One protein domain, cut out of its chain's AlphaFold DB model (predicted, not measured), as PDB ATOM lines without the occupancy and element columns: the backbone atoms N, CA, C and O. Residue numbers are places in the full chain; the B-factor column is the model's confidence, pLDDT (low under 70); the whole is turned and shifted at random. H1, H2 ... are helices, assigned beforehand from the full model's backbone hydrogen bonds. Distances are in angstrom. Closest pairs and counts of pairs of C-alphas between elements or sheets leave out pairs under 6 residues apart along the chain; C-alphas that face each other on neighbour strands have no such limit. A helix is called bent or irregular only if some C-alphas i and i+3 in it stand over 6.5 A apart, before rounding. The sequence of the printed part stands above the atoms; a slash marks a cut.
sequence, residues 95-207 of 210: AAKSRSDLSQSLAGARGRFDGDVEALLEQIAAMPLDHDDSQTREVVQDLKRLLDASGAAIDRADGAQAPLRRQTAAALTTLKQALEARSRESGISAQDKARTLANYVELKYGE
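What this domain is: This is residues 95 to 207 of the 210 residues of an uncharacterized protein of Novosphingobium sp. SCN 63-17 (UniProt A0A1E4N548). A very long helix, H4, forms one side of a small four-helix bundle with its first part, and its last part, residues 187 to 207, sticks out of the bundle as a bare arm. H3 folds back beside H4 as a helical hairpin, and the shorter H1 and H2 cover that hairpin, H1 packing on H3 and H2 on H4. The bundle is up and down, each helix running against the one before it in the chain. The printed part has 113 residues with four named helices, H1, H2, H3 and H4 in that order, and no named strand; the class is all helix. The whole is loose, with a radius of gyration of the C-alphas of 18.9 A, and spans 75 by 24 by 18 A, the arm making much of the length.

Where its parts are: Find C-alpha 161 at (31.038, -15.493, 32.121); from there H4, residues 161 to 207, runs 69.0 A to C-alpha 207 at (49.434, -49.029, -25.276). H4 is irregular: C-alphas 204 and 207 are 7.4 A apart, against about 5 A in a regular helix. Before it, H3 takes residues 134 to 155, 31.7 A long. Look for H1 at the first printed residue, C-alpha 95 at (27.565, -25.669, 0.025); it takes residues 95 to 109 and is 21.1 A long. H2 takes residues 115 to 125, 15.0 A from first to last C-alpha.

How they stand to each other: Start at H4, which touches H3 with its residues 161 to 179 alone. The closest C-alphas of this helical hairpin are those of Ile 154 and Gln 161, 5.4 A apart, and the two helices run opposite ways at a shallow tilt of 12 degrees. H4 touches H2 with residues 168 to 176 alone, closest at the C-alphas of Val 117 and Ala 169, 5.6 A; they run the same way at a shallow tilt of 23 degrees. From H3, go to H1: they touch, closest at the C-alphas of Ser 105 and Lys 144, 5.9 A, and run the same way at a shallow tilt of 20 degrees. H1 and H2, also a helical hairpin, only just touch, with 3 pairs of C-alphas within 8 A, through residues 103 to 106 of H1 alone; the closest are those of Leu 106 and Leu 121, 6.7 A, and the helices run opposite ways at 12 degrees, a shallow tilt. H1 and H4 are apart, and so are H2 and H3. In the backbones of H1, H2 and H3 every O i to N i+4 pair is within hydrogen-bond range; in H4 it is 42 of 43.

The domain as a whole: The two C-alphas farthest apart are those of Asp 158 and Glu 207, 75.1 A. Leave out residues 187 to 207 of H4, which stand free, and you find a body of 92 residues spanning 42 by 23 by 17 A, with a radius of gyration of 13.1 A. The printed part has no cut. The links H1 to H2 and H3 to H4 are tight, and the link H2 to H3 is short. The mean pLDDT of the printed part is 87.0, and residue 207 alone is under 70.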
ATOM      1  N   ALA A  95      26.209 -26.093  -0.279       82.75
ATOM      2  CA  ALA A  95      27.565 -25.669   0.025       82.75
ATOM      3  C   ALA A  95      27.663 -24.144   0.163       82.75
ATOM      4  O   ALA A  95      28.279 -23.656   1.114       82.75
ATOM      5  N   ALA A  96      27.020 -23.382  -0.728       82.94
ATOM      6  CA  ALA A  96      26.938 -21.925  -0.629       82.94
ATOM      7  C   ALA A  96      26.210 -21.475   0.647       82.94
ATOM      8  O   ALA A  96      26.700 -20.595   1.358       82.94
ATOM      9  N   LYS A  97      25.094 -22.125   0.996       85.12
ATOM     10  CA  LYS A  97      24.374 -21.854   2.249       85.12
ATOM     11  C   LYS A  97      25.235 -22.156   3.472       85.12
ATOM     12  O   LYS A  97      25.332 -21.322   4.362       85.12
ATOM     13  N   SER A  98      25.915 -23.304   3.496       86.12
ATOM     14  CA  SER A  98      26.821 -23.664   4.596       86.12
ATOM     15  C   SER A  98      27.957 -22.648   4.775       86.12
ATOM     16  O   SER A  98      28.254 -22.273   5.909       86.12
ATOM     17  N   ARG A  99      28.552 -22.160   3.676       84.50
ATOM     18  CA  ARG A  99      29.562 -21.087   3.704       84.50
ATOM     19  C   ARG A  99      29.004 -19.794   4.287       84.50
ATOM     20  O   ARG A  99      29.608 -19.216   5.189       84.50
ATOM     21  N   SER A 100      27.843 -19.366   3.794       87.06
ATOM     22  CA  SER A 100      27.165 -18.160   4.275       87.06
ATOM     23  C   SER A 100      26.844 -18.261   5.769       87.06
ATOM     24  O   SER A 100      27.222 -17.378   6.535       87.06
ATOM     25  N   ASP A 101      26.226 -19.363   6.200       87.62
ATOM     26  CA  ASP A 101      25.830 -19.599   7.591       87.62
ATOM     27  C   ASP A 101      27.038 -19.584   8.541       87.62
ATOM     28  O   ASP A 101      26.969 -18.985   9.618       87.62
ATOM     29  N   LEU A 102      28.156 -20.203   8.139       88.88
ATOM     30  CA  LEU A 102      29.399 -20.173   8.911       88.88
ATOM     31  C   LEU A 102      29.932 -18.744   9.032       88.88
ATOM     32  O   LEU A 102      30.208 -18.286  10.137       88.88
ATOM     33  N   SER A 103      30.031 -18.023   7.912       88.12
ATOM     34  CA  SER A 103      30.546 -16.650   7.903       88.12
ATOM     35  C   SER A 103      29.714 -15.714   8.788       88.12
ATOM     36  O   SER A 103      30.269 -14.947   9.574       88.12
ATOM     37  N   GLN A 104      28.385 -15.840   8.738       88.62
ATOM     38  CA  GLN A 104      27.467 -15.054   9.555       88.62
ATOM     39  C   GLN A 104      27.594 -15.405  11.040       88.62
ATOM     40  O   GLN A 104      27.613 -14.508  11.884       88.62
ATOM     41  N   SER A 105      27.715 -16.695  11.369       88.69
ATOM     42  CA  SER A 105      27.899 -17.145  12.750       88.69
ATOM     43  C   SER A 105      29.218 -16.650  13.342       88.69
ATOM     44  O   SER A 105      29.241 -16.213  14.491       88.69
ATOM     45  N   LEU A 106      30.310 -16.695  12.574       90.44
ATOM     46  CA  LEU A 106      31.622 -16.222  13.020       90.44
ATOM     47  C   LEU A 106      31.629 -14.699  13.197       90.44
ATOM     48  O   LEU A 106      32.121 -14.201  14.207       90.44
ATOM     49  N   ALA A 107      31.019 -13.961  12.267       87.56
ATOM     50  CA  ALA A 107      30.866 -12.513  12.384       87.56
ATOM     51  C   ALA A 107      30.037 -12.125  13.619       87.56
ATOM     52  O   ALA A 107      30.419 -11.217  14.352       87.56
ATOM     53  N   GLY A 108      28.943 -12.845  13.892       86.94
ATOM     54  CA  GLY A 108      28.112 -12.626  15.076       86.94
ATOM     55  C   GLY A 108      28.795 -12.990  16.399       86.94
ATOM     56  O   GLY A 108      28.417 -12.461  17.442       86.94
ATOM     57  N   ALA A 109      29.788 -13.879  16.381       87.31
ATOM     58  CA  ALA A 109      30.573 -14.269  17.551       87.31
ATOM     59  C   ALA A 109      31.728 -13.298  17.866       87.31
ATOM     60  O   ALA A 109      32.261 -13.318  18.977       87.31
ATOM     61  N   ARG A 110      32.123 -12.445  16.913       87.25
ATOM     62  CA  ARG A 110      33.262 -11.531  17.058       87.25
ATOM     63  C   ARG A 110      33.015 -10.500  18.166       87.25
ATOM     64  O   ARG A 110      31.920  -9.953  18.268       87.25
ATOM     65  N   GLY A 111      34.016 -10.246  19.010       85.44
ATOM     66  CA  GLY A 111      33.930  -9.318  20.140       85.44
ATOM     67  C   GLY A 111      33.144  -9.832  21.353       85.44
ATOM     68  O   GLY A 111      33.062  -9.131  22.359       85.44
ATOM     69  N   ARG A 112      32.556 -11.038  21.291       85.50
ATOM     70  CA  ARG A 112      31.815 -11.641  22.419       85.50
ATOM     71  C   ARG A 112      32.680 -12.504  23.333       85.50
ATOM     72  O   ARG A 112      32.298 -12.767  24.476       85.50
ATOM     73  N   PHE A 113      33.816 -12.968  22.827       86.56
ATOM     74  CA  PHE A 113      34.721 -13.872  23.527       86.56
ATOM     75  C   PHE A 113      36.086 -13.216  23.766       86.56
ATOM     76  O   PHE A 113      36.389 -12.171  23.200       86.56
ATOM     77  N   ASP A 114      36.897 -13.830  24.627       86.56
ATOM     78  CA  ASP A 114      38.258 -13.364  24.910       86.56
ATOM     79  C   ASP A 114      39.205 -13.657  23.728       86.56
ATOM     80  O   ASP A 114      38.902 -14.493  22.870       86.56
ATOM     81  N   GLY A 115      40.379 -13.015  23.710       85.69
ATOM     82  CA  GLY A 115      41.321 -13.057  22.580       85.69
ATOM     83  C   GLY A 115      41.731 -14.463  22.116       85.69
ATOM     84  O   GLY A 115      41.866 -14.691  20.918       85.69
ATOM     85  N   ASP A 116      41.845 -15.433  23.028       87.06
ATOM     86  CA  ASP A 116      42.181 -16.823  22.672       87.06
ATOM     87  C   ASP A 116      41.086 -17.488  21.824       87.06
ATOM     88  O   ASP A 116      41.364 -18.223  20.874       87.06
ATOM     89  N   VAL A 117      39.819 -17.220  22.150       88.81
ATOM     90  CA  VAL A 117      38.681 -17.738  21.387       88.81
ATOM     91  C   VAL A 117      38.584 -17.024  20.049       88.81
ATOM     92  O   VAL A 117      38.345 -17.677  19.039       88.81
ATOM     93  N   GLU A 118      38.811 -15.712  20.010       90.12
ATOM     94  CA  GLU A 118      38.827 -14.970  18.747       90.12
ATOM     95  C   GLU A 118      39.899 -15.498  17.789       90.12
ATOM     96  O   GLU A 118      39.600 -15.745  16.620       90.12
ATOM     97  N   ALA A 119      41.101 -15.781  18.296       91.25
ATOM     98  CA  ALA A 119      42.169 -16.389  17.511       91.25
ATOM     99  C   ALA A 119      41.779 -17.777  16.972       91.25
ATOM    100  O   ALA A 119      42.140 -18.129  15.848       91.25
ATOM    101  N   LEU A 120      41.029 -18.578  17.740       92.56
ATOM    102  CA  LEU A 120      40.496 -19.862  17.266       92.56
ATOM    103  C   LEU A 120      39.431 -19.681  16.181       92.56
ATOM    104  O   LEU A 120      39.443 -20.414  15.192       92.56
ATOM    105  N   LEU A 121      38.527 -18.712  16.337       92.44
ATOM    106  CA  LEU A 121      37.496 -18.418  15.341       92.44
ATOM    107  C   LEU A 121      38.109 -17.932  14.027       92.44
ATOM    108  O   LEU A 121      37.659 -18.351  12.965       92.44
ATOM    109  N   GLU A 122      39.162 -17.116  14.087       91.94
ATOM    110  CA  GLU A 122      39.901 -16.665  12.904       91.94
ATOM    111  C   GLU A 122      40.624 -17.824  12.206       91.94
ATOM    112  O   GLU A 122      40.555 -17.954  10.983       91.94
ATOM    113  N   GLN A 123      41.229 -18.740  12.969       92.38
ATOM    114  CA  GLN A 123      41.823 -19.958  12.410       92.38
ATOM    115  C   GLN A 123      40.781 -20.865  11.742       92.38
ATOM    116  O   GLN A 123      41.050 -21.422  10.678       92.38
ATOM    117  N   ILE A 124      39.595 -21.016  12.341       91.25
ATOM    118  CA  ILE A 124      38.494 -21.782  11.741       91.25
ATOM    119  C   ILE A 124      37.985 -21.085  10.470       91.25
ATOM    120  O   ILE A 124      37.748 -21.757   9.470       91.25
ATOM    121  N   ALA A 125      37.866 -19.753  10.481       90.69
ATOM    122  CA  ALA A 125      37.443 -18.961   9.325       90.69
ATOM    123  C   ALA A 125      38.397 -19.103   8.128       90.69
ATOM    124  O   ALA A 125      37.954 -19.087   6.982       90.69
ATOM    125  N   ALA A 126      39.699 -19.236   8.395       91.00
ATOM    126  CA  ALA A 126      40.731 -19.382   7.374       91.00
ATOM    127  C   ALA A 126      40.870 -20.818   6.832       91.00
ATOM    128  O   ALA A 126      41.627 -21.046   5.885       91.00
ATOM    129  N   MET A 127      40.183 -21.802   7.422       89.31
ATOM    130  CA  MET A 127      40.348 -23.202   7.043       89.31
ATOM    131  C   MET A 127      39.684 -23.497   5.685       89.31
ATOM    132  O   MET A 127      38.514 -23.156   5.489       89.31
ATOM    133  N   PRO A 128      40.375 -24.179   4.751       85.81
ATOM    134  CA  PRO A 128      39.774 -24.607   3.492       85.81
ATOM    135  C   PRO A 128      38.843 -25.801   3.744       85.81
ATOM    136  O   PRO A 128      39.259 -26.959   3.720       85.81
ATOM    137  N   LEU A 129      37.578 -25.505   4.035       87.38
ATOM    138  CA  LEU A 129      36.538 -26.502   4.266       87.38
ATOM    139  C   LEU A 129      35.866 -26.906   2.948       87.38
ATOM    140  O   LEU A 129      35.415 -26.059   2.175       87.38
ATOM    141  N   ASP A 130      35.750 -28.213   2.714       87.75
ATOM    142  CA  ASP A 130      34.940 -28.753   1.622       87.75
ATOM    143  C   ASP A 130      33.459 -28.743   2.028       87.75
ATOM    144  O   ASP A 130      32.966 -29.653   2.695       87.75
ATOM    145  N   HIS A 131      32.745 -27.684   1.649       86.25
ATOM    146  CA  HIS A 131      31.317 -27.532   1.937       86.25
ATOM    147  C   HIS A 131      30.410 -28.389   1.038       86.25
ATOM    148  O   HIS A 131      29.201 -28.469   1.296       86.25
ATOM    149  N   ASP A 132      30.955 -29.042   0.007       85.94
ATOM    150  CA  ASP A 132      30.212 -30.016  -0.792       85.94
ATOM    151  C   ASP A 132      30.048 -31.337  -0.025       85.94
ATOM    152  O   ASP A 132      29.018 -32.016  -0.164       85.94
ATOM    153  N   ASP A 133      30.984 -31.642   0.877       83.81
ATOM    154  CA  ASP A 133      30.902 -32.775   1.792       83.81
ATOM    155  C   ASP A 133      29.806 -32.587   2.856       83.81
ATOM    156  O   ASP A 133      29.821 -31.691   3.705       83.81
ATOM    157  N   SER A 134      28.840 -33.509   2.839       82.88
ATOM    158  CA  SER A 134      27.715 -33.536   3.771       82.88
ATOM    159  C   SER A 134      28.115 -33.550   5.238       82.88
ATOM    160  O   SER A 134      27.443 -32.889   6.026       82.88
ATOM    161  N   GLN A 135      29.175 -34.270   5.617       81.94
ATOM    162  CA  GLN A 135      29.538 -34.332   7.030       81.94
ATOM    163  C   GLN A 135      30.424 -33.135   7.442       81.94
ATOM    164  O   GLN A 135      30.428 -32.780   8.616       81.94
ATOM    165  N   THR A 136      31.077 -32.418   6.511       84.19
ATOM    166  CA  THR A 136      31.667 -31.093   6.798       84.19
ATOM    167  C   THR A 136      30.563 -30.086   7.111       84.19
ATOM    168  O   THR A 136      30.664 -29.338   8.083       84.19
ATOM    169  N   ARG A 137      29.459 -30.110   6.347       87.94
ATOM    170  CA  ARG A 137      28.285 -29.265   6.624       87.94
ATOM    171  C   ARG A 137      27.669 -29.536   8.000       87.94
ATOM    172  O   ARG A 137      27.227 -28.594   8.649       87.94
ATOM    173  N   GLU A 138      27.662 -30.790   8.447       86.62
ATOM    174  CA  GLU A 138      27.182 -31.178   9.781       86.62
ATOM    175  C   GLU A 138      28.042 -30.557  10.893       86.62
ATOM    176  O   GLU A 138      27.510 -29.878  11.768       86.62
ATOM    177  N   VAL A 139      29.373 -30.660  10.790       86.69
ATOM    178  CA  VAL A 139      30.290 -30.045  11.768       86.69
ATOM    179  C   VAL A 139      30.156 -28.518  11.787       86.69
ATOM    180  O   VAL A 139      30.147 -27.910  12.855       86.69
ATOM    181  N   VAL A 140      29.996 -27.882  10.622       88.62
ATOM    182  CA  VAL A 140      29.732 -26.435  10.524       88.62
ATOM    183  C   VAL A 140      28.418 -26.057  11.214       88.62
ATOM    184  O   VAL A 140      28.340 -25.034  11.897       88.62
ATOM    185  N   GLN A 141      27.378 -26.880  11.069       88.06
ATOM    186  CA  GLN A 141      26.098 -26.651  11.728       88.06
ATOM    187  C   GLN A 141      26.207 -26.792  13.252       88.06
ATOM    188  O   GLN A 141      25.610 -25.994  13.978       88.06
ATOM    189  N   ASP A 142      26.981 -27.758  13.742       87.75
ATOM    190  CA  ASP A 142      27.233 -27.936  15.172       87.75
ATOM    191  C   ASP A 142      28.077 -26.803  15.754       87.75
ATOM    192  O   ASP A 142      27.751 -26.292  16.825       87.75
ATOM    193  N   LEU A 143      29.081 -26.323  15.015       90.00
ATOM    194  CA  LEU A 143      29.835 -25.125  15.375       90.00
ATOM    195  C   LEU A 143      28.909 -23.911  15.511       90.00
ATOM    196  O   LEU A 143      28.967 -23.200  16.511       90.00
ATOM    197  N   LYS A 144      28.005 -23.701  14.548       91.31
ATOM    198  CA  LYS A 144      27.008 -22.629  14.623       91.31
ATOM    199  C   LYS A 144      26.122 -22.766  15.867       91.31
ATOM    200  O   LYS A 144      25.925 -21.794  16.589       91.31
ATOM    201  N   ARG A 145      25.593 -23.967  16.134       88.50
ATOM    202  CA  ARG A 145      24.754 -24.233  17.319       88.50
ATOM    203  C   ARG A 145      25.512 -23.955  18.616       88.50
ATOM    204  O   ARG A 145      24.936 -23.362  19.522       88.50
ATOM    205  N   LEU A 146      26.782 -24.356  18.688       90.56
ATOM    206  CA  LEU A 146      27.650 -24.093  19.830       90.56
ATOM    207  C   LEU A 146      27.848 -22.588  20.033       90.56
ATOM    208  O   LEU A 146      27.662 -22.111  21.145       90.56
ATOM    209  N   LEU A 147      28.174 -21.835  18.979       91.62
ATOM    210  CA  LEU A 147      28.382 -20.386  19.067       91.62
ATOM    211  C   LEU A 147      27.109 -19.640  19.476       91.62
ATOM    212  O   LEU A 147      27.168 -18.782  20.357       91.62
ATOM    213  N   ASP A 148      25.963 -20.006  18.899       89.44
ATOM    214  CA  ASP A 148      24.661 -19.437  19.259       89.44
ATOM    215  C   ASP A 148      24.319 -19.732  20.736       89.44
ATOM    216  O   ASP A 148      23.911 -18.836  21.481       89.44
ATOM    217  N   ALA A 149      24.516 -20.979  21.185       88.56
ATOM    218  CA  ALA A 149      24.235 -21.398  22.556       88.56
ATOM    219  C   ALA A 149      25.186 -20.749  23.572       88.56
ATOM    220  O   ALA A 149      24.730 -20.231  24.591       88.56
ATOM    221  N   SER A 150      26.490 -20.734  23.283       88.19
ATOM    222  CA  SER A 150      27.508 -20.102  24.123       88.19
ATOM    223  C   SER A 150      27.311 -18.592  24.204       88.19
ATOM    224  O   SER A 150      27.393 -18.037  25.296       88.19
ATOM    225  N   GLY A 151      26.990 -17.927  23.088       88.88
ATOM    226  CA  GLY A 151      26.669 -16.500  23.076       88.88
ATOM    227  C   GLY A 151      25.470 -16.191  23.971       88.88
ATOM    228  O   GLY A 151      25.570 -15.381  24.887       88.88
ATOM    229  N   ALA A 152      24.369 -16.927  23.800       89.31
ATOM    230  CA  ALA A 152      23.178 -16.749  24.627       89.31
ATOM    231  C   ALA A 152      23.400 -17.113  26.110       89.31
ATOM    232  O   ALA A 152      22.698 -16.601  26.981       89.31
ATOM    233  N   ALA A 153      24.325 -18.024  26.419       87.31
ATOM    234  CA  ALA A 153      24.694 -18.357  27.793       87.31
ATOM    235  C   ALA A 153      25.531 -17.244  28.439       87.31
ATOM    236  O   ALA A 153      25.267 -16.880  29.580       87.31
ATOM    237  N   ILE A 154      26.492 -16.673  27.703       88.50
ATOM    238  CA  ILE A 154      27.311 -15.541  28.158       88.50
ATOM    239  C   ILE A 154      26.434 -14.313  28.408       88.50
ATOM    240  O   ILE A 154      26.571 -13.691  29.459       88.50
ATOM    241  N   ASP A 155      25.496 -14.017  27.503       88.00
ATOM    242  CA  ASP A 155      24.587 -12.869  27.616       88.00
ATOM    243  C   ASP A 155      23.679 -12.946  28.862       88.00
ATOM    244  O   ASP A 155      23.244 -11.919  29.373       88.00
ATOM    245  N   ARG A 156      23.393 -14.155  29.372       89.44
ATOM    246  CA  ARG A 156      22.566 -14.380  30.577       89.44
ATOM    247  C   ARG A 156      23.376 -14.589  31.858       89.44
ATOM    248  O   ARG A 156      22.787 -14.749  32.925       89.44
ATOM    249  N   ALA A 157      24.700 -14.683  31.764       87.06
ATOM    250  CA  ALA A 157      25.540 -15.011  32.904       87.06
ATOM    251  C   ALA A 157      25.890 -13.751  33.705       87.06
ATOM    252  O   ALA A 157      26.809 -13.011  33.347       87.06
ATOM    253  N   ASP A 158      25.218 -13.559  34.838       85.19
ATOM    254  CA  ASP A 158      25.552 -12.517  35.813       85.19
ATOM    255  C   ASP A 158      26.801 -12.925  36.613       85.19
ATOM    256  O   ASP A 158      26.734 -13.612  37.631       85.19
ATOM    257  N   GLY A 159      27.984 -12.563  36.108       82.56
ATOM    258  CA  GLY A 159      29.276 -12.804  36.771       82.56
ATOM    259  C   GLY A 159      29.894 -14.193  36.553       82.56
ATOM    260  O   GLY A 159      31.061 -14.399  36.880       82.56
ATOM    261  N   ALA A 160      29.180 -15.136  35.927       85.44
ATOM    262  CA  ALA A 160      29.674 -16.484  35.602       85.44
ATOM    263  C   ALA A 160      30.220 -16.624  34.162       85.44
ATOM    264  O   ALA A 160      30.288 -17.721  33.607       85.44
ATOM    265  N   GLN A 161      30.622 -15.520  33.531       87.44
ATOM    266  CA  GLN A 161      31.038 -15.493  32.121       87.44
ATOM    267  C   GLN A 161      32.388 -16.191  31.901       87.44
ATOM    268  O   GLN A 161      32.559 -16.931  30.935       87.44
ATOM    269  N   ALA A 162      33.341 -16.005  32.819       86.69
ATOM    270  CA  ALA A 162      34.687 -16.569  32.716       86.69
ATOM    271  C   ALA A 162      34.720 -18.111  32.583       86.69
ATOM    272  O   ALA A 162      35.388 -18.606  31.669       86.69
ATOM    273  N   PRO A 163      34.020 -18.909  33.418       87.56
ATOM    274  CA  PRO A 163      33.995 -20.362  33.240       87.56
ATOM    275  C   PRO A 163      33.308 -20.791  31.932       87.56
ATOM    276  O   PRO A 163      33.803 -21.704  31.272       87.56
ATOM    277  N   LEU A 164      32.240 -20.103  31.507       87.06
ATOM    278  CA  LEU A 164      31.559 -20.381  30.234       87.06
ATOM    279  C   LEU A 164      32.459 -20.106  29.021       87.06
ATOM    280  O   LEU A 164      32.474 -20.886  28.065       87.06
ATOM    281  N   ARG A 165      33.258 -19.033  29.068       88.38
ATOM    282  CA  ARG A 165      34.253 -18.720  28.032       88.38
ATOM    283  C   ARG A 165      35.330 -19.798  27.946       88.38
ATOM    284  O   ARG A 165      35.601 -20.278  26.849       88.38
ATOM    285  N   ARG A 166      35.869 -20.265  29.081       89.06
ATOM    286  CA  ARG A 166      36.849 -21.375  29.108       89.06
ATOM    287  C   ARG A 166      36.272 -22.676  28.552       89.06
ATOM    288  O   ARG A 166      36.934 -23.351  27.769       89.06
ATOM    289  N   GLN A 167      35.038 -23.016  28.923       90.00
ATOM    290  CA  GLN A 167      34.366 -24.206  28.401       90.00
ATOM    291  C   GLN A 167      34.147 -24.105  26.887       90.00
ATOM    292  O   GLN A 167      34.390 -25.069  26.160       90.00
ATOM    293  N   THR A 168      33.751 -22.927  26.401       89.50
ATOM    294  CA  THR A 168      33.585 -22.673  24.965       89.50
ATOM    295  C   THR A 168      34.921 -22.771  24.226       89.50
ATOM    296  O   THR A 168      34.986 -23.413  23.182       89.50
ATOM    297  N   ALA A 169      36.008 -22.227  24.783       90.12
ATOM    298  CA  ALA A 169      37.350 -22.331  24.209       90.12
ATOM    299  C   ALA A 169      37.820 -23.791  24.075       90.12
ATOM    300  O   ALA A 169      38.341 -24.188  23.030       90.12
ATOM    301  N   ALA A 170      37.587 -24.611  25.105       90.19
ATOM    302  CA  ALA A 170      37.902 -26.036  25.067       90.19
ATOM    303  C   ALA A 170      37.087 -26.766  23.984       90.19
ATOM    304  O   ALA A 170      37.649 -27.519  23.192       90.19
ATOM    305  N   ALA A 171      35.781 -26.492  23.892       89.31
ATOM    306  CA  ALA A 171      34.921 -27.079  22.864       89.31
ATOM    307  C   ALA A 171      35.347 -26.673  21.439       89.31
ATOM    308  O   ALA A 171      35.424 -27.523  20.551       89.31
ATOM    309  N   LEU A 172      35.690 -25.398  21.227       91.06
ATOM    310  CA  LEU A 172      36.185 -24.891  19.943       91.06
ATOM    311  C   LEU A 172      37.536 -25.496  19.560       91.06
ATOM    312  O   LEU A 172      37.752 -25.802  18.390       91.06
ATOM    313  N   THR A 173      38.418 -25.727  20.533       91.75
ATOM    314  CA  THR A 173      39.698 -26.410  20.301       91.75
ATOM    315  C   THR A 173      39.473 -27.832  19.787       91.75
ATOM    316  O   THR A 173      40.060 -28.219  18.776       91.75
ATOM    317  N   THR A 174      38.572 -28.590  20.418       88.94
ATOM    318  CA  THR A 174      38.212 -29.946  19.975       88.94
ATOM    319  C   THR A 174      37.596 -29.939  18.574       88.94
ATOM    320  O   THR A 174      37.976 -30.751  17.729       88.94
ATOM    321  N   LEU A 175      36.688 -28.999  18.289       89.06
ATOM    322  CA  LEU A 175      36.082 -28.863  16.959       89.06
ATOM    323  C   LEU A 175      37.117 -28.512  15.888       89.06
ATOM    324  O   LEU A 175      37.108 -29.109  14.814       89.06
ATOM    325  N   LYS A 176      38.042 -27.595  16.187       91.56
ATOM    326  CA  LYS A 176      39.140 -27.245  15.284       91.56
ATOM    327  C   LYS A 176      39.993 -28.472  14.954       91.56
ATOM    328  O   LYS A 176      40.245 -28.733  13.783       91.56
ATOM    329  N   GLN A 177      40.388 -29.252  15.960       89.81
ATOM    330  CA  GLN A 177      41.177 -30.473  15.756       89.81
ATOM    331  C   GLN A 177      40.435 -31.506  14.894       89.81
ATOM    332  O   GLN A 177      41.042 -32.121  14.016       89.81
ATOM    333  N   ALA A 178      39.124 -31.671  15.101       85.06
ATOM    334  CA  ALA A 178      38.296 -32.550  14.279       85.06
ATOM    335  C   ALA A 178      38.220 -32.073  12.816       85.06
ATOM    336  O   ALA A 178      38.358 -32.882  11.895       85.06
ATOM    337  N   LEU A 179      38.066 -30.763  12.590       88.12
ATOM    338  CA  LEU A 179      38.082 -30.168  11.251       88.12
ATOM    339  C   LEU A 179      39.449 -30.332  10.560       88.12
ATOM    340  O   LEU A 179      39.501 -30.724   9.395       88.12
ATOM    341  N   GLU A 180      40.560 -30.125  11.274       89.62
ATOM    342  CA  GLU A 180      41.921 -30.324  10.748       89.62
ATOM    343  C   GLU A 180      42.213 -31.793  10.405       89.62
ATOM    344  O   GLU A 180      42.832 -32.091   9.381       89.62
ATOM    345  N   ALA A 181      41.804 -32.734  11.263       86.88
ATOM    346  CA  ALA A 181      41.953 -34.165  11.002       86.88
ATOM    347  C   ALA A 181      41.217 -34.566   9.716       86.88
ATOM    348  O   ALA A 181      41.774 -35.246   8.854       86.88
ATOM    349  N   ARG A 182      40.001 -34.053   9.547       84.81
ATOM    350  CA  ARG A 182      39.159 -34.335   8.390       84.81
ATOM    351  C   ARG A 182      39.636 -33.680   7.096       84.81
ATOM    352  O   ARG A 182      39.575 -34.305   6.038       84.81
ATOM    353  N   SER A 183      40.107 -32.436   7.160       84.38
ATOM    354  CA  SER A 183      40.697 -31.760   5.998       84.38
ATOM    355  C   SER A 183      41.898 -32.557   5.473       84.38
ATOM    356  O   SER A 183      41.992 -32.808   4.270       84.38
ATOM    357  N   ARG A 184      42.746 -33.078   6.375       86.94
ATOM    358  CA  ARG A 184      43.856 -33.978   6.014       86.94
ATOM    359  C   ARG A 184      43.379 -35.273   5.357       86.94
ATOM    360  O   ARG A 184      43.901 -35.635   4.308       86.94
ATOM    361  N   GLU A 185      42.381 -35.943   5.929       85.25
ATOM    362  CA  GLU A 185      41.811 -37.172   5.354       85.25
ATOM    363  C   GLU A 185      41.222 -36.939   3.953       85.25
ATOM    364  O   GLU A 185      41.453 -37.719   3.026       85.25
ATOM    365  N   SER A 186      40.531 -35.814   3.765       80.50
ATOM    366  CA  SER A 186      39.954 -35.425   2.475       80.50
ATOM    367  C   SER A 186      41.042 -35.157   1.429       80.50
ATOM    368  O   SER A 186      40.925 -35.608   0.288       80.50
ATOM    369  N   GLY A 187      42.131 -34.488   1.826       80.94
ATOM    370  CA  GLY A 187      43.298 -34.255   0.973       80.94
ATOM    371  C   GLY A 187      43.972 -35.553   0.520       80.94
ATOM    372  O   GLY A 187      44.242 -35.719  -0.670       80.94
ATOM    373  N   ILE A 188      44.166 -36.503   1.442       81.06
ATOM    374  CA  ILE A 188      44.724 -37.830   1.136       81.06
ATOM    375  C   ILE A 188      43.807 -38.578   0.157       81.06
ATOM    376  O   ILE A 188      44.264 -39.058  -0.879       81.06
ATOM    377  N   SER A 189      42.492 -38.592   0.407       79.19
ATOM    378  CA  SER A 189      41.522 -39.250  -0.480       79.19
ATOM    379  C   SER A 189      41.510 -38.658  -1.894       79.19
ATOM    380  O   SER A 189      41.385 -39.393  -2.878       79.19
ATOM    381  N   ALA A 190      41.635 -37.335  -2.024       79.00
ATOM    382  CA  ALA A 190      41.706 -36.672  -3.323       79.00
ATOM    383  C   ALA A 190      42.975 -37.071  -4.092       79.00
ATOM    384  O   ALA A 190      42.901 -37.371  -5.288       79.00
ATOM    385  N   GLN A 191      44.117 -37.143  -3.404       80.69
ATOM    386  CA  GLN A 191      45.384 -37.576  -3.987       80.69
ATOM    387  C   GLN A 191      45.337 -39.043  -4.441       80.69
ATOM    388  O   GLN A 191      45.747 -39.353  -5.561       80.69
ATOM    389  N   ASP A 192      44.769 -39.935  -3.628       82.00
ATOM    390  CA  ASP A 192      44.617 -41.354  -3.966       82.00
ATOM    391  C   ASP A 192      43.695 -41.563  -5.173       82.00
ATOM    392  O   ASP A 192      43.991 -42.361  -6.071       82.00
ATOM    393  N   LYS A 193      42.596 -40.801  -5.256       79.56
ATOM    394  CA  LYS A 193      41.707 -40.800  -6.427       79.56
ATOM    395  C   LYS A 193      42.426 -40.305  -7.677       79.56
ATOM    396  O   LYS A 193      42.289 -40.928  -8.727       79.56
ATOM    397  N   ALA A 194      43.206 -39.229  -7.575       83.69
ATOM    398  CA  ALA A 194      43.987 -38.706  -8.692       83.69
ATOM    399  C   ALA A 194      45.008 -39.738  -9.192       83.69
ATOM    400  O   ALA A 194      45.090 -39.988 -10.393       83.69
ATOM    401  N   ARG A 195      45.714 -40.409  -8.273       87.88
ATOM    402  CA  ARG A 195      46.659 -41.482  -8.608       87.88
ATOM    403  C   ARG A 195      45.965 -42.674  -9.267       87.88
ATOM    404  O   ARG A 195      46.449 -43.194 -10.264       87.88
ATOM    405  N   THR A 196      44.805 -43.074  -8.753       87.31
ATOM    406  CA  THR A 196      44.011 -44.167  -9.332       87.31
ATOM    407  C   THR A 196      43.534 -43.828 -10.746       87.31
ATOM    408  O   THR A 196      43.606 -44.669 -11.639       87.31
ATOM    409  N   LEU A 197      43.074 -42.592 -10.972       86.19
ATOM    410  CA  LEU A 197      42.668 -42.123 -12.298       86.19
ATOM    411  C   LEU A 197      43.851 -42.037 -13.265       86.19
ATOM    412  O   LEU A 197      43.700 -42.444 -14.414       86.19
ATOM    413  N   ALA A 198      45.017 -41.567 -12.812       87.88
ATOM    414  CA  ALA A 198      46.236 -41.544 -13.617       87.88
ATOM    415  C   ALA A 198      46.628 -42.960 -14.073       87.88
ATOM    416  O   ALA A 198      46.755 -43.195 -15.271       87.88
ATOM    417  N   ASN A 199      46.675 -43.922 -13.144       88.44
ATOM    418  CA  ASN A 199      46.961 -45.325 -13.459       88.44
ATOM    419  C   ASN A 199      45.918 -45.930 -14.413       88.44
ATOM    420  O   ASN A 199      46.253 -46.706 -15.302       88.44
ATOM    421  N   TYR A 200      44.636 -45.587 -14.242       86.75
ATOM    422  CA  TYR A 200      43.576 -46.056 -15.139       86.75
ATOM    423  C   TYR A 200      43.736 -45.501 -16.561       86.75
ATOM    424  O   TYR A 200      43.510 -46.221 -17.534       86.75
ATOM    425  N   VAL A 201      44.109 -44.224 -16.692       88.81
ATOM    426  CA  VAL A 201      44.367 -43.590 -17.991       88.81
ATOM    427  C   VAL A 201      45.580 -44.231 -18.662       88.81
ATOM    428  O   VAL A 201      45.493 -44.572 -19.838       88.81
ATOM    429  N   GLU A 202      46.658 -44.466 -17.917       89.94
ATOM    430  CA  GLU A 202      47.856 -45.153 -18.408       89.94
ATOM    431  C   GLU A 202      47.540 -46.581 -18.875       89.94
ATOM    432  O   GLU A 202      47.840 -46.933 -20.009       89.94
ATOM    433  N   LEU A 203      46.814 -47.374 -18.081       89.25
ATOM    434  CA  LEU A 203      46.436 -48.740 -18.457       89.25
ATOM    435  C   LEU A 203      45.537 -48.787 -19.703       89.25
ATOM    436  O   LEU A 203      45.631 -49.702 -20.514       89.25
ATOM    437  N   LYS A 204      44.619 -47.824 -19.848       85.75
ATOM    438  CA  LYS A 204      43.617 -47.840 -20.924       85.75
ATOM    439  C   LYS A 204      44.099 -47.203 -22.225       85.75
ATOM    440  O   LYS A 204      43.581 -47.541 -23.291       85.75
ATOM    441  N   TYR A 205      45.014 -46.245 -22.141       88.56
ATOM    442  CA  TYR A 205      45.434 -45.435 -23.283       88.56
ATOM    443  C   TYR A 205      46.948 -45.453 -23.530       88.56
ATOM    444  O   TYR A 205      47.362 -44.962 -24.574       88.56
ATOM    445  N   GLY A 206      47.755 -46.034 -22.636       71.88
ATOM    446  CA  GLY A 206      49.216 -46.099 -22.752       71.88
ATOM    447  C   GLY A 206      49.717 -47.001 -23.880       71.88
ATOM    448  O   GLY A 206      50.652 -46.623 -24.569       71.88
ATOM    449  N   GLU A 207      49.041 -48.118 -24.176       65.69
ATOM    450  CA  GLU A 207      49.434 -49.029 -25.276       65.69
ATOM    451  C   GLU A 207      49.232 -48.449 -26.691       65.69
ATOM    452  O   GLU A 207      49.608 -49.076 -27.673       65.69
TER     453      GLU A 207